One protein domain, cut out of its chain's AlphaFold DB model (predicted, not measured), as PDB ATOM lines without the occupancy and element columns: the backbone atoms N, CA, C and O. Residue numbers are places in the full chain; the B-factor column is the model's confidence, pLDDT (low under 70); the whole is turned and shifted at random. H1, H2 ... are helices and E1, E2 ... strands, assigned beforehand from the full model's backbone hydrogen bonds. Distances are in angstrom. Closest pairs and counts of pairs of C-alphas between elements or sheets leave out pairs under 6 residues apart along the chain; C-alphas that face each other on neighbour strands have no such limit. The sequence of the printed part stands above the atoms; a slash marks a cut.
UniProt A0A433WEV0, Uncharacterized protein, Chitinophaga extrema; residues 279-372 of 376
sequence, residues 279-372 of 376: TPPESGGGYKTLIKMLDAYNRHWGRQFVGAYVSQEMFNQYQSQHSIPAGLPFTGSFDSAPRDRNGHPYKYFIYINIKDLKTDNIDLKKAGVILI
ATOM      1  N   THR A 279     107.437 150.032 148.462       58.00
ATOM      2  CA  THR A 279     107.130 150.254 147.047       58.00
ATOM      3  C   THR A 279     107.731 149.116 146.228       58.00
ATOM      4  O   THR A 279     108.933 148.857 146.355       58.00
ATOM      5  N   PRO A 280     106.941 148.449 145.373       60.25
ATOM      6  CA  PRO A 280     107.459 147.363 144.570       60.25
ATOM      7  C   PRO A 280     108.576 147.832 143.620       60.25
ATOM      8  O   PRO A 280     108.529 148.959 143.112       60.25
ATOM      9  N   PRO A 281     109.568 146.978 143.347       61.28
ATOM     10  CA  PRO A 281     110.705 147.265 142.465       61.28
ATOM     11  C   PRO A 281     110.275 147.742 141.074       61.28
ATOM     12  O   PRO A 281     110.780 148.738 140.561       61.28
ATOM     13  N   GLU A 282     109.272 147.077 140.501       61.84
ATOM     14  CA  GLU A 282     108.642 147.398 139.218       61.84
ATOM     15  C   GLU A 282     107.936 148.762 139.197       61.84
ATOM     16  O   GLU A 282     107.749 149.344 138.132       61.84
ATOM     17  N   SER A 283     107.583 149.304 140.365       52.69
ATOM     18  CA  SER A 283     106.956 150.622 140.530       52.69
ATOM     19  C   SER A 283     107.968 151.725 140.876       52.69
ATOM     20  O   SER A 283     107.581 152.816 141.289       52.69
ATOM     21  N   GLY A 284     109.272 151.450 140.736       52.97
ATOM     22  CA  GLY A 284     110.349 152.387 141.072       52.97
ATOM     23  C   GLY A 284     110.775 152.372 142.546       52.97
ATOM     24  O   GLY A 284     111.520 153.257 142.971       52.97
ATOM     25  N   GLY A 285     110.322 151.390 143.332       62.75
ATOM     26  CA  GLY A 285     110.770 151.144 144.706       62.75
ATOM     27  C   GLY A 285     111.996 150.229 144.806       62.75
ATOM     28  O   GLY A 285     112.642 149.912 143.809       62.75
ATOM     29  N   GLY A 286     112.347 149.808 146.022       76.19
ATOM     30  CA  GLY A 286     113.438 148.863 146.273       76.19
ATOM     31  C   GLY A 286     114.814 149.494 146.519       76.19
ATOM     32  O   GLY A 286     114.956 150.695 146.772       76.19
ATOM     33  N   TYR A 287     115.856 148.659 146.459       82.00
ATOM     34  CA  TYR A 287     117.220 149.011 146.874       82.00
ATOM     35  C   TYR A 287     117.785 150.255 146.179       82.00
ATOM     36  O   TYR A 287     118.302 151.147 146.849       82.00
ATOM     37  N   LYS A 288     117.627 150.374 144.853       79.31
ATOM     38  CA  LYS A 288     118.149 151.517 144.077       79.31
ATOM     39  C   LYS A 288     117.573 152.864 144.522       79.31
ATOM     40  O   LYS A 288     118.267 153.877 144.448       79.31
ATOM     41  N   THR A 289     116.318 152.885 144.957       76.06
ATOM     42  CA  THR A 289     115.659 154.098 145.456       76.06
ATOM     43  C   THR A 289     116.045 154.355 146.906       76.06
ATOM     44  O   THR A 289     116.382 155.487 147.248       76.06
ATOM     45  N   LEU A 290     116.105 153.304 147.730       81.44
ATOM     46  CA  LEU A 290     116.520 153.403 149.125       81.44
ATOM     47  C   LEU A 290     117.903 154.057 149.270       81.44
ATOM     48  O   LEU A 290     118.048 155.015 150.024       81.44
ATOM     49  N   ILE A 291     118.912 153.586 148.531       82.88
ATOM     50  CA  ILE A 291     120.286 154.091 148.688       82.88
ATOM     51  C   ILE A 291     120.445 155.556 148.285       82.88
ATOM     52  O   ILE A 291     121.216 156.275 148.911       82.88
ATOM     53  N   LYS A 292     119.688 156.027 147.283       78.25
ATOM     54  CA  LYS A 292     119.692 157.441 146.879       78.25
ATOM     55  C   LYS A 292     119.136 158.323 147.987       78.25
ATOM     56  O   LYS A 292     119.654 159.409 148.229       78.25
ATOM     57  N   MET A 293     118.093 157.844 148.659       73.19
ATOM     58  CA  MET A 293     117.481 158.576 149.758       73.19
ATOM     59  C   MET A 293     118.361 158.559 151.013       73.19
ATOM     60  O   MET A 293     118.504 159.588 151.665       73.19
ATOM     61  N   LEU A 294     119.017 157.430 151.312       73.12
ATOM     62  CA  LEU A 294     120.004 157.341 152.394       73.12
ATOM     63  C   LEU A 294     121.211 158.262 152.152       73.12
ATOM     64  O   LEU A 294     121.644 158.949 153.071       73.12
ATOM     65  N   ASP A 295     121.729 158.322 150.923       76.62
ATOM     66  CA  ASP A 295     122.838 159.211 150.553       76.62
ATOM     67  C   ASP A 295     122.435 160.695 150.662       76.62
ATOM     68  O   ASP A 295     123.120 161.489 151.308       76.62
ATOM     69  N   ALA A 296     121.265 161.072 150.132       68.69
ATOM     70  CA  ALA A 296     120.724 162.425 150.293       68.69
ATOM     71  C   ALA A 296     120.547 162.806 151.775       68.69
ATOM     72  O   ALA A 296     120.890 163.916 152.185       68.69
ATOM     73  N   TYR A 297     120.069 161.866 152.594       66.50
ATOM     74  CA  TYR A 297     119.912 162.060 154.031       66.50
ATOM     75  C   TYR A 297     121.264 162.256 154.736       66.50
ATOM     76  O   TYR A 297     121.435 163.223 155.481       66.50
ATOM     77  N   ASN A 298     122.256 161.412 154.441       74.62
ATOM     78  CA  ASN A 298     123.598 161.491 155.025       74.62
ATOM     79  C   ASN A 298     124.318 162.813 154.727       74.62
ATOM     80  O   ASN A 298     125.090 163.291 155.560       74.62
ATOM     81  N   ARG A 299     124.078 163.413 153.554       68.56
ATOM     82  CA  ARG A 299     124.692 164.690 153.149       68.56
ATOM     83  C   ARG A 299     124.069 165.911 153.816       68.56
ATOM     84  O   ARG A 299     124.702 166.962 153.859       68.56
ATOM     85  N   HIS A 300     122.820 165.821 154.260       57.00
ATOM     86  CA  HIS A 300     122.071 166.976 154.766       57.00
ATOM     87  C   HIS A 300     121.911 166.968 156.284       57.00
ATOM     88  O   HIS A 300     121.656 168.016 156.878       57.00
ATOM     89  N   TRP A 301     122.098 165.814 156.927       52.09
ATOM     90  CA  TRP A 301     121.768 165.639 158.334       52.09
ATOM     91  C   TRP A 301     122.899 164.943 159.096       52.09
ATOM     92  O   TRP A 301     123.403 163.901 158.692       52.09
ATOM     93  N   GLY A 302     123.273 165.486 160.262       53.41
ATOM     94  CA  GLY A 302     124.349 164.970 161.129       53.41
ATOM     95  C   GLY A 302     124.058 163.629 161.829       53.41
ATOM     96  O   GLY A 302     124.629 163.344 162.879       53.41
ATOM     97  N   ARG A 303     123.129 162.821 161.308       62.41
ATOM     98  CA  ARG A 303     122.828 161.457 161.765       62.41
ATOM     99  C   ARG A 303     123.003 160.534 160.569       62.41
ATOM    100  O   ARG A 303     122.102 160.451 159.753       62.41
ATOM    101  N   GLN A 304     124.142 159.867 160.457       78.75
ATOM    102  CA  GLN A 304     124.468 159.106 159.254       78.75
ATOM    103  C   GLN A 304     123.970 157.662 159.351       78.75
ATOM    104  O   GLN A 304     124.098 157.018 160.392       78.75
ATOM    105  N   PHE A 305     123.399 157.159 158.265       83.88
ATOM    106  CA  PHE A 305     123.219 155.734 158.041       83.88
ATOM    107  C   PHE A 305     124.465 155.160 157.389       83.88
ATOM    108  O   PHE A 305     125.051 155.762 156.490       83.88
ATOM    109  N   VAL A 306     124.826 153.962 157.813       87.62
ATOM    110  CA  VAL A 306     125.830 153.142 157.147       87.62
ATOM    111  C   VAL A 306     125.197 151.814 156.772       87.62
ATOM    112  O   VAL A 306     124.206 151.397 157.374       87.62
ATOM    113  N   GLY A 307     125.747 151.153 155.765       89.69
ATOM    114  CA  GLY A 307     125.225 149.878 155.308       89.69
ATOM    115  C   GLY A 307     126.306 148.921 154.862       89.69
ATOM    116  O   GLY A 307     127.446 149.313 154.635       89.69
ATOM    117  N   ALA A 308     125.943 147.653 154.772       90.75
ATOM    118  CA  ALA A 308     126.835 146.577 154.408       90.75
ATOM    119  C   ALA A 308     126.135 145.586 153.478       90.75
ATOM    120  O   ALA A 308     124.929 145.330 153.575       90.75
ATOM    121  N   TYR A 309     126.925 145.039 152.562       92.62
ATOM    122  CA  TYR A 309     126.478 144.110 151.538       92.62
ATOM    123  C   TYR A 309     126.672 142.672 151.986       92.62
ATOM    124  O   TYR A 309     127.749 142.304 152.453       92.62
ATOM    125  N   VAL A 310     125.633 141.858 151.828       90.19
ATOM    126  CA  VAL A 310     125.619 140.483 152.328       90.19
ATOM    127  C   VAL A 310     125.083 139.500 151.301       90.19
ATOM    128  O   VAL A 310     124.129 139.771 150.564       90.19
ATOM    129  N   SER A 311     125.719 138.329 151.255       89.31
ATOM    130  CA  SER A 311     125.218 137.178 150.507       89.31
ATOM    131  C   SER A 311     124.042 136.530 151.246       89.31
ATOM    132  O   SER A 311     123.812 136.784 152.431       89.31
ATOM    133  N   GLN A 312     123.301 135.659 150.554       87.19
ATOM    134  CA  GLN A 312     122.229 134.865 151.165       87.19
ATOM    135  C   GLN A 312     122.734 134.019 152.338       87.19
ATOM    136  O   GLN A 312     122.094 133.962 153.381       87.19
ATOM    137  N   GLU A 313     123.884 133.370 152.166       88.00
ATOM    138  CA  GLU A 313     124.467 132.466 153.159       88.00
ATOM    139  C   GLU A 313     124.814 133.209 154.449       88.00
ATOM    140  O   GLU A 313     124.421 132.779 155.533       88.00
ATOM    141  N   MET A 314     125.472 134.367 154.329       89.25
ATOM    142  CA  MET A 314     125.799 135.223 155.470       89.25
ATOM    143  C   MET A 314     124.537 135.742 156.159       89.25
ATOM    144  O   MET A 314     124.434 135.697 157.382       89.25
ATOM    145  N   PHE A 315     123.539 136.182 155.387       89.44
ATOM    146  CA  PHE A 315     122.293 136.670 155.966       89.44
ATOM    147  C   PHE A 315     121.525 135.574 156.723       89.44
ATOM    148  O   PHE A 315     121.033 135.824 157.821       89.44
ATOM    149  N   ASN A 316     121.486 134.346 156.197       90.00
ATOM    150  CA  ASN A 316     120.869 133.204 156.877       90.00
ATOM    151  C   ASN A 316     121.570 132.883 158.210       90.00
ATOM    152  O   ASN A 316     120.908 132.538 159.189       90.00
ATOM    153  N   GLN A 317     122.900 133.028 158.273       91.19
ATOM    154  CA  GLN A 317     123.655 132.890 159.524       91.19
ATOM    155  C   GLN A 317     123.301 133.994 160.530       91.19
ATOM    156  O   GLN A 317     123.126 133.714 161.714       91.19
ATOM    157  N   TYR A 318     123.132 135.239 160.083       91.31
ATOM    158  CA  TYR A 318     122.757 136.343 160.976       91.31
ATOM    159  C   TYR A 318     121.321 136.209 161.472       91.31
ATOM    160  O   TYR A 318     121.032 136.511 162.628       91.31
ATOM    161  N   GLN A 319     120.420 135.696 160.630       87.81
ATOM    162  CA  GLN A 319     119.064 135.353 161.046       87.81
ATOM    163  C   GLN A 319     119.053 134.255 162.109       87.81
ATOM    164  O   GLN A 319     118.351 134.404 163.105       87.81
ATOM    165  N   SER A 320     119.840 133.183 161.958       90.06
ATOM    166  CA  SER A 320     119.877 132.117 162.969       90.06
ATOM    167  C   SER A 320     120.447 132.614 164.302       90.06
ATOM    168  O   SER A 320     119.917 132.282 165.359       90.06
ATOM    169  N   GLN A 321     121.443 133.500 164.258       88.50
ATOM    170  CA  GLN A 321     122.079 134.100 165.436       88.50
ATOM    171  C   GLN A 321     121.345 135.332 165.989       88.50
ATOM    172  O   GLN A 321     121.751 135.871 167.018       88.50
ATOM    173  N   HIS A 322     120.300 135.804 165.298       88.06
ATOM    174  CA  HIS A 322     119.550 137.027 165.609       88.06
ATOM    175  C   HIS A 322     120.445 138.271 165.785       88.06
ATOM    176  O   HIS A 322     120.066 139.243 166.440       88.06
ATOM    177  N   SER A 323     121.647 138.254 165.206       90.12
ATOM    178  CA  SER A 323     122.650 139.297 165.392       90.12
ATOM    179  C   SER A 323     123.599 139.400 164.202       90.12
ATOM    180  O   SER A 323     123.797 138.444 163.454       90.12
ATOM    181  N   ILE A 324     124.162 140.594 164.017       87.50
ATOM    182  CA  ILE A 324     125.120 140.937 162.971       87.50
ATOM    183  C   ILE A 324     126.489 141.151 163.634       87.50
ATOM    184  O   ILE A 324     126.571 141.896 164.616       87.50
ATOM    185  N   PRO A 325     127.569 140.551 163.110       86.62
ATOM    186  CA  PRO A 325     128.918 140.780 163.614       86.62
ATOM    187  C   PRO A 325     129.318 142.259 163.557       86.62
ATOM    188  O   PRO A 325     129.149 142.909 162.523       86.62
ATOM    189  N   ALA A 326     129.936 142.772 164.624       74.94
ATOM    190  CA  ALA A 326     130.448 144.149 164.664       74.94
ATOM    191  C   ALA A 326     131.516 144.429 163.588       74.94
ATOM    192  O   ALA A 326     131.666 145.557 163.128       74.94
ATOM    193  N   GLY A 327     132.245 143.389 163.161       79.38
ATOM    194  CA  GLY A 327     133.304 143.469 162.152       79.38
ATOM    195  C   GLY A 327     132.825 143.535 160.697       79.38
ATOM    196  O   GLY A 327     133.657 143.416 159.795       79.38
ATOM    197  N   LEU A 328     131.520 143.680 160.432       85.50
ATOM    198  CA  LEU A 328     131.047 143.895 159.062       85.50
ATOM    199  C   LEU A 328     131.610 145.210 158.496       85.50
ATOM    200  O   LEU A 328     131.624 146.223 159.197       85.50
ATOM    201  N   PRO A 329     132.014 145.244 157.213       85.38
ATOM    202  CA  PRO A 329     132.507 146.459 156.580       85.38
ATOM    203  C   PRO A 329     131.341 147.398 156.233       85.38
ATOM    204  O   PRO A 329     130.887 147.458 155.089       85.38
ATOM    205  N   PHE A 330     130.835 148.121 157.231       88.50
ATOM    206  CA  PHE A 330     129.820 149.152 157.035       88.50
ATOM    207  C   PHE A 330     130.410 150.372 156.310       88.50
ATOM    208  O   PHE A 330     131.459 150.891 156.682       88.50
ATOM    209  N   THR A 331     129.709 150.852 155.285       87.62
ATOM    210  CA  THR A 331     130.084 152.008 154.460       87.62
ATOM    211  C   THR A 331     128.972 153.057 154.450       87.62
ATOM    212  O   THR A 331     127.790 152.722 154.498       87.62
ATOM    213  N   GLY A 332     129.348 154.338 154.386       84.50
ATOM    214  CA  GLY A 332     128.426 155.454 154.124       84.50
ATOM    215  C   GLY A 332     128.235 155.756 152.630       84.50
ATOM    216  O   GLY A 332     127.378 156.563 152.281       84.50
ATOM    217  N   SER A 333     129.025 155.112 151.767       85.50
ATOM    218  CA  SER A 333     128.957 155.218 150.307       85.50
ATOM    219  C   SER A 333     128.284 153.975 149.740       85.50
ATOM    220  O   SER A 333     128.796 152.867 149.914       85.50
ATOM    221  N   PHE A 334     127.152 154.161 149.063       87.69
ATOM    222  CA  PHE A 334     126.316 153.065 148.579       87.69
ATOM    223  C   PHE A 334     126.448 152.879 147.064       87.69
ATOM    224  O   PHE A 334     126.260 153.821 146.296       87.69
ATOM    225  N   ASP A 335     126.727 151.653 146.630       86.06
ATOM    226  CA  ASP A 335     126.778 151.272 145.219       86.06
ATOM    227  C   ASP A 335     125.385 150.878 144.706       86.06
ATOM    228  O   ASP A 335     124.648 150.140 145.353       86.06
ATOM    229  N   SER A 336     125.012 151.338 143.518       79.94
ATOM    230  CA  SER A 336     123.753 150.966 142.863       79.94
ATOM    231  C   SER A 336     123.705 149.534 142.319       79.94
ATOM    232  O   SER A 336     122.604 149.028 142.083       79.94
ATOM    233  N   ALA A 337     124.858 148.887 142.129       84.56
ATOM    234  CA  ALA A 337     124.977 147.522 141.620       84.56
ATOM    235  C   ALA A 337     126.125 146.755 142.319       84.56
ATOM    236  O   ALA A 337     127.087 146.351 141.660       84.56
ATOM    237  N   PRO A 338     126.033 146.543 143.646       86.69
ATOM    238  CA  PRO A 338     127.125 145.998 144.443       86.69
ATOM    239  C   PRO A 338     127.410 144.533 144.082       86.69
ATOM    240  O   PRO A 338     126.498 143.702 143.996       86.69
ATOM    241  N   ARG A 339     128.694 144.201 143.919       86.62
ATOM    242  CA  ARG A 339     129.183 142.849 143.611       86.62
ATOM    243  C   ARG A 339     130.246 142.406 144.607       86.62
ATOM    244  O   ARG A 339     131.008 143.230 145.110       86.62
ATOM    245  N   ASP A 340     130.287 141.110 144.882       83.88
ATOM    246  CA  ASP A 340     131.326 140.491 145.692       83.88
ATOM    247  C   ASP A 340     132.676 140.454 144.950       83.88
ATOM    248  O   ASP A 340     132.795 140.828 143.780       83.88
ATOM    249  N   ARG A 341     133.719 139.974 145.637       82.56
ATOM    250  CA  ARG A 341     135.077 139.867 145.073       82.56
ATOM    251  C   ARG A 341     135.175 138.926 143.867       82.56
ATOM    252  O   ARG A 341     136.122 139.040 143.099       82.56
ATOM    253  N   ASN A 342     134.214 138.021 143.710       85.00
ATOM    254  CA  ASN A 342     134.137 137.050 142.624       85.00
ATOM    255  C   ASN A 342     133.222 137.540 141.482       85.00
ATOM    256  O   ASN A 342     133.012 136.819 140.511       85.00
ATOM    257  N   GLY A 343     132.677 138.759 141.582       82.25
ATOM    258  CA  GLY A 343     131.798 139.367 140.588       82.25
ATOM    259  C   GLY A 343     130.316 138.999 140.718       82.25
ATOM    260  O   GLY A 343     129.516 139.483 139.906       82.25
ATOM    261  N   HIS A 344     129.922 138.204 141.718       82.88
ATOM    262  CA  HIS A 344     128.521 137.858 141.962       82.88
ATOM    263  C   HIS A 344     127.784 139.034 142.605       82.88
ATOM    264  O   HIS A 344     128.337 139.710 143.474       82.88
ATOM    265  N   PRO A 345     126.533 139.308 142.208       82.81
ATOM    266  CA  PRO A 345     125.749 140.360 142.836       82.81
ATOM    267  C   PRO A 345     125.461 140.012 144.299       82.81
ATOM    268  O   PRO A 345     125.098 138.882 144.630       82.81
ATOM    269  N   TYR A 346     125.588 141.000 145.183       86.44
ATOM    270  CA  TYR A 346     125.087 140.847 146.544       86.44
ATOM    271  C   TYR A 346     123.559 140.760 146.537       86.44
ATOM    272  O   TYR A 346     122.893 141.425 145.743       86.44
ATOM    273  N   LYS A 347     122.999 139.958 147.450       83.94
ATOM    274  CA  LYS A 347     121.550 139.719 147.508       83.94
ATOM    275  C   LYS A 347     120.847 140.612 148.524       83.94
ATOM    276  O   LYS A 347     119.741 141.084 148.264       83.94
ATOM    277  N   TYR A 348     121.503 140.884 149.649       87.50
ATOM    278  CA  TYR A 348     120.951 141.678 150.739       87.50
ATOM    279  C   TYR A 348     121.802 142.907 151.018       87.50
ATOM    280  O   TYR A 348     123.032 142.881 150.934       87.50
ATOM    281  N   PHE A 349     121.123 143.977 151.408       88.69
ATOM    282  CA  PHE A 349     121.729 145.165 151.975       88.69
ATOM    283  C   PHE A 349     121.173 145.381 153.377       88.69
ATOM    284  O   PHE A 349     119.956 145.461 153.567       88.69
ATOM    285  N   ILE A 350     122.075 145.459 154.350       86.44
ATOM    286  CA  ILE A 350     121.758 145.765 155.743       86.44
ATOM    287  C   ILE A 350     122.183 147.202 156.002       86.44
ATOM    288  O   ILE A 350     123.304 147.566 155.666       86.44
ATOM    289  N   TYR A 351     121.330 148.007 156.623       87.06
ATOM    290  CA  TYR A 351     121.657 149.377 157.001       87.06
ATOM    291  C   TYR A 351     121.256 149.670 158.445       87.06
ATOM    292  O   TYR A 351     120.302 149.107 158.981       87.06
ATOM    293  N   ILE A 352     122.007 150.559 159.086       84.69
ATOM    294  CA  ILE A 352     121.823 150.932 160.487       84.69
ATOM    295  C   ILE A 352     122.251 152.381 160.713       84.69
ATOM    296  O   ILE A 352     123.059 152.936 159.962       84.69
ATOM    297  N   ASN A 353     121.693 153.022 161.739       81.44
ATOM    298  CA  ASN A 353     122.179 154.323 162.165       81.44
ATOM    299  C   ASN A 353     123.573 154.186 162.790       81.44
ATOM    300  O   ASN A 353     123.791 153.322 163.637       81.44
ATOM    301  N   ILE A 354     124.504 155.072 162.439       81.88
ATOM    302  CA  ILE A 354     125.882 155.031 162.948       81.88
ATOM    303  C   ILE A 354     125.957 155.097 164.482       81.88
ATOM    304  O   ILE A 354     126.888 154.565 165.073       81.88
ATOM    305  N   LYS A 355     124.964 155.708 165.145       78.31
ATOM    306  CA  LYS A 355     124.888 155.778 166.615       78.31
ATOM    307  C   LYS A 355     124.549 154.442 167.275       78.31
ATOM    308  O   LYS A 355     124.854 154.255 168.449       78.31
ATOM    309  N   ASP A 356     123.905 153.551 166.532       75.56
ATOM    310  CA  ASP A 356     123.548 152.211 166.988       75.56
ATOM    311  C   ASP A 356     124.643 151.187 166.657       75.56
ATOM    312  O   ASP A 356     124.560 150.035 167.088       75.56
ATOM    313  N   LEU A 357     125.688 151.609 165.933       76.75
ATOM    314  CA  LEU A 357     126.889 150.817 165.726       76.75
ATOM    315  C   LEU A 357     127.651 150.734 167.053       76.75
ATOM    316  O   LEU A 357     128.147 151.734 167.573       76.75
ATOM    317  N   LYS A 358     127.716 149.533 167.620       74.31
ATOM    318  CA  LYS A 358     128.466 149.247 168.846       74.31
ATOM    319  C   LYS A 358     129.694 148.407 168.515       74.31
ATOM    320  O   LYS A 358     129.796 147.843 167.432       74.31
ATOM    321  N   THR A 359     130.619 148.322 169.466       67.44
ATOM    322  CA  THR A 359     131.793 147.439 169.377       67.44
ATOM    323  C   THR A 359     131.428 145.953 169.434       67.44
ATOM    324  O   THR A 359     132.218 145.121 168.998       67.44
ATOM    325  N   ASP A 360     130.232 145.630 169.928       77.50
ATOM    326  CA  ASP A 360     129.712 144.267 170.062       77.50
ATOM    327  C   ASP A 360     128.710 143.924 168.948       77.50
ATOM    328  O   ASP A 360     128.286 144.791 168.179       77.50
ATOM    329  N   ASN A 361     128.293 142.655 168.883       84.25
ATOM    330  CA  ASN A 361     127.289 142.193 167.924       84.25
ATOM    331  C   ASN A 361     126.009 143.044 167.982       84.25
ATOM    332  O   ASN A 361     125.464 143.344 169.046       84.25
ATOM    333  N   ILE A 362     125.513 143.402 166.803       84.12
ATOM    334  CA  ILE A 362     124.349 144.263 166.622       84.12
ATOM    335  C   ILE A 362     123.105 143.378 166.555       84.12
ATOM    336  O   ILE A 362     123.054 142.445 165.760       84.12
ATOM    337  N   ASP A 363     122.083 143.671 167.359       82.62
ATOM    338  CA  ASP A 363     120.787 142.984 167.266       82.62
ATOM    339  C   ASP A 363     120.170 143.218 165.879       82.62
ATOM    340  O   ASP A 363     119.944 144.365 165.476       82.62
ATOM    341  N   LEU A 364     119.874 142.132 165.158       78.62
ATOM    342  CA  LEU A 364     119.328 142.192 163.804       78.62
ATOM    343  C   LEU A 364     117.995 142.960 163.755       78.62
ATOM    344  O   LEU A 364     117.699 143.595 162.748       78.62
ATOM    345  N   LYS A 365     117.218 142.981 164.851       77.44
ATOM    346  CA  LYS A 365     115.951 143.735 164.951       77.44
ATOM    347  C   LYS A 365     116.136 145.252 164.920       77.44
ATOM    348  O   LYS A 365     115.168 145.975 164.696       77.44
ATOM    349  N   LYS A 366     117.348 145.738 165.185       73.06
ATOM    350  CA  LYS A 366     117.687 147.168 165.164       73.06
ATOM    351  C   LYS A 366     118.227 147.624 163.811       73.06
ATOM    352  O   LYS A 366     118.425 148.820 163.616       73.06
ATOM    353  N   ALA A 367     118.461 146.693 162.889       80.81
ATOM    354  CA  ALA A 367     118.929 146.982 161.545       80.81
ATOM    355  C   ALA A 367     117.778 146.896 160.535       80.81
ATOM    356  O   ALA A 367     116.869 146.075 160.656       80.81
ATOM    357  N   GLY A 368     117.840 147.734 159.506       81.75
ATOM    358  CA  GLY A 368     116.988 147.600 158.336       81.75
ATOM    359  C   GLY A 368     117.621 146.647 157.327       81.75
ATOM    360  O   GLY A 368     118.828 146.693 157.096       81.75
ATOM    361  N   VAL A 369     116.808 145.789 156.708       83.00
ATOM    362  CA  VAL A 369     117.266 144.841 155.684       83.00
ATOM    363  C   VAL A 369     116.418 144.989 154.429       83.00
ATOM    364  O   VAL A 369     115.200 145.143 154.514       83.00
ATOM    365  N   ILE A 370     117.053 144.963 153.257       83.00
ATOM    366  CA  ILE A 370     116.368 145.004 151.962       83.00
ATOM    367  C   ILE A 370     117.040 144.067 150.952       83.00
ATOM    368  O   ILE A 370     118.256 143.863 150.982       83.00
ATOM    369  N   LEU A 371     116.239 143.514 150.042       82.81
ATOM    370  CA  LEU A 371     116.719 142.794 148.864       82.81
ATOM    371  C   LEU A 371     117.232 143.777 147.808       82.81
ATOM    372  O   LEU A 371     116.571 144.769 147.497       82.81
ATOM    373  N   ILE A 372     118.401 143.482 147.245       80.50
ATOM    374  CA  ILE A 372     119.059 144.323 146.237       80.50
ATOM    375  C   ILE A 372     118.397 144.142 144.868       80.50
ATOM    376  O   ILE A 372     118.033 145.131 144.230       80.50
TER     377      ILE A 372
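This is residues 279 to 372 of the 376 residues of an uncharacterized protein of Chitinophaga extrema (UniProt A0A433WEV0). A small three-stranded antiparallel sheet forms the middle of this domain, with the helix H1 over one face and the shorter helix H2 on the opposite face, toward the end of the sheet where E1 ends and E2 begins. Much of the rest is loop: residues 322 to 347 make a long excursion that runs past E1, and residues 354 to 367 fold back from E2 to E3. The printed part has 94 residues, with two named helices and three named strands in the order H1, E1, H2, E2, E3; the sheet order is E1, E2, E3. The class is mixed, helices and strands, with under half of the residues in named elements. The whole is compact, with a radius of gyration of the C-alphas of 13.2 A and spans of 33 by 33 by 25 A.

H1 covers residues 287 to 300, begins at C-alpha 287 at (117.220, 149.011, 146.874) and is 20.2 A long. E1 covers residues 305 to 310 and is 16.5 A long. H2 covers residues 312 to 321, from C-alpha 312 at (122.229, 134.865, 151.165), and is 14.3 A long. E2 covers residues 348 to 353 and is 17.1 A long. E3 covers residues 368 to 371, 10.6 A, and ends at C-alpha 371 at (116.719, 142.794, 148.864).

E2 is the inner strand, and E1 and E3 are the edge strands. E1 and E2 are antiparallel at 156 degrees, with N 308 and O 350 2.8 A apart, within hydrogen-bond range. E2 and E3 form a hairpin, antiparallel at 159 degrees, with N 351 and O 368 within hydrogen-bond range at 2.9 A. H1 is on the sheet at a height of 9.6 A, along the strands at 27 degrees to E1 on the local plane. It lies over E1, and only just over E2 and E3, with 3 C-alphas falling on each. The closest C-alphas of H1 and E1 are those of Asn 298 and Phe 305, 6.5 A apart. H2 is on the opposite face at a height of 10.8 A, over E2 and along it at 14 degrees on the local plane. The closest C-alphas of H2 and E2 are those of Gln 312 and Tyr 348, 6.9 A apart. H1 and H2 are apart. In H2 every O i to N i+4 pair is within hydrogen-bond range; in H1, 9 of 10 are.

The C-alphas of Ser 283 and Thr 359, the two farthest apart, are 38.2 A from each other. The printed part has no cut. The links H2 to E2, 26 residues, and E2 to E3, 14 residues, are long; residues 323 to 324 pair with residues 362 to 363, antiparallel. The mean pLDDT of the printed part is 79.9, and residues 279 to 285, 296 to 297, 299 to 303 and 359 are under 70.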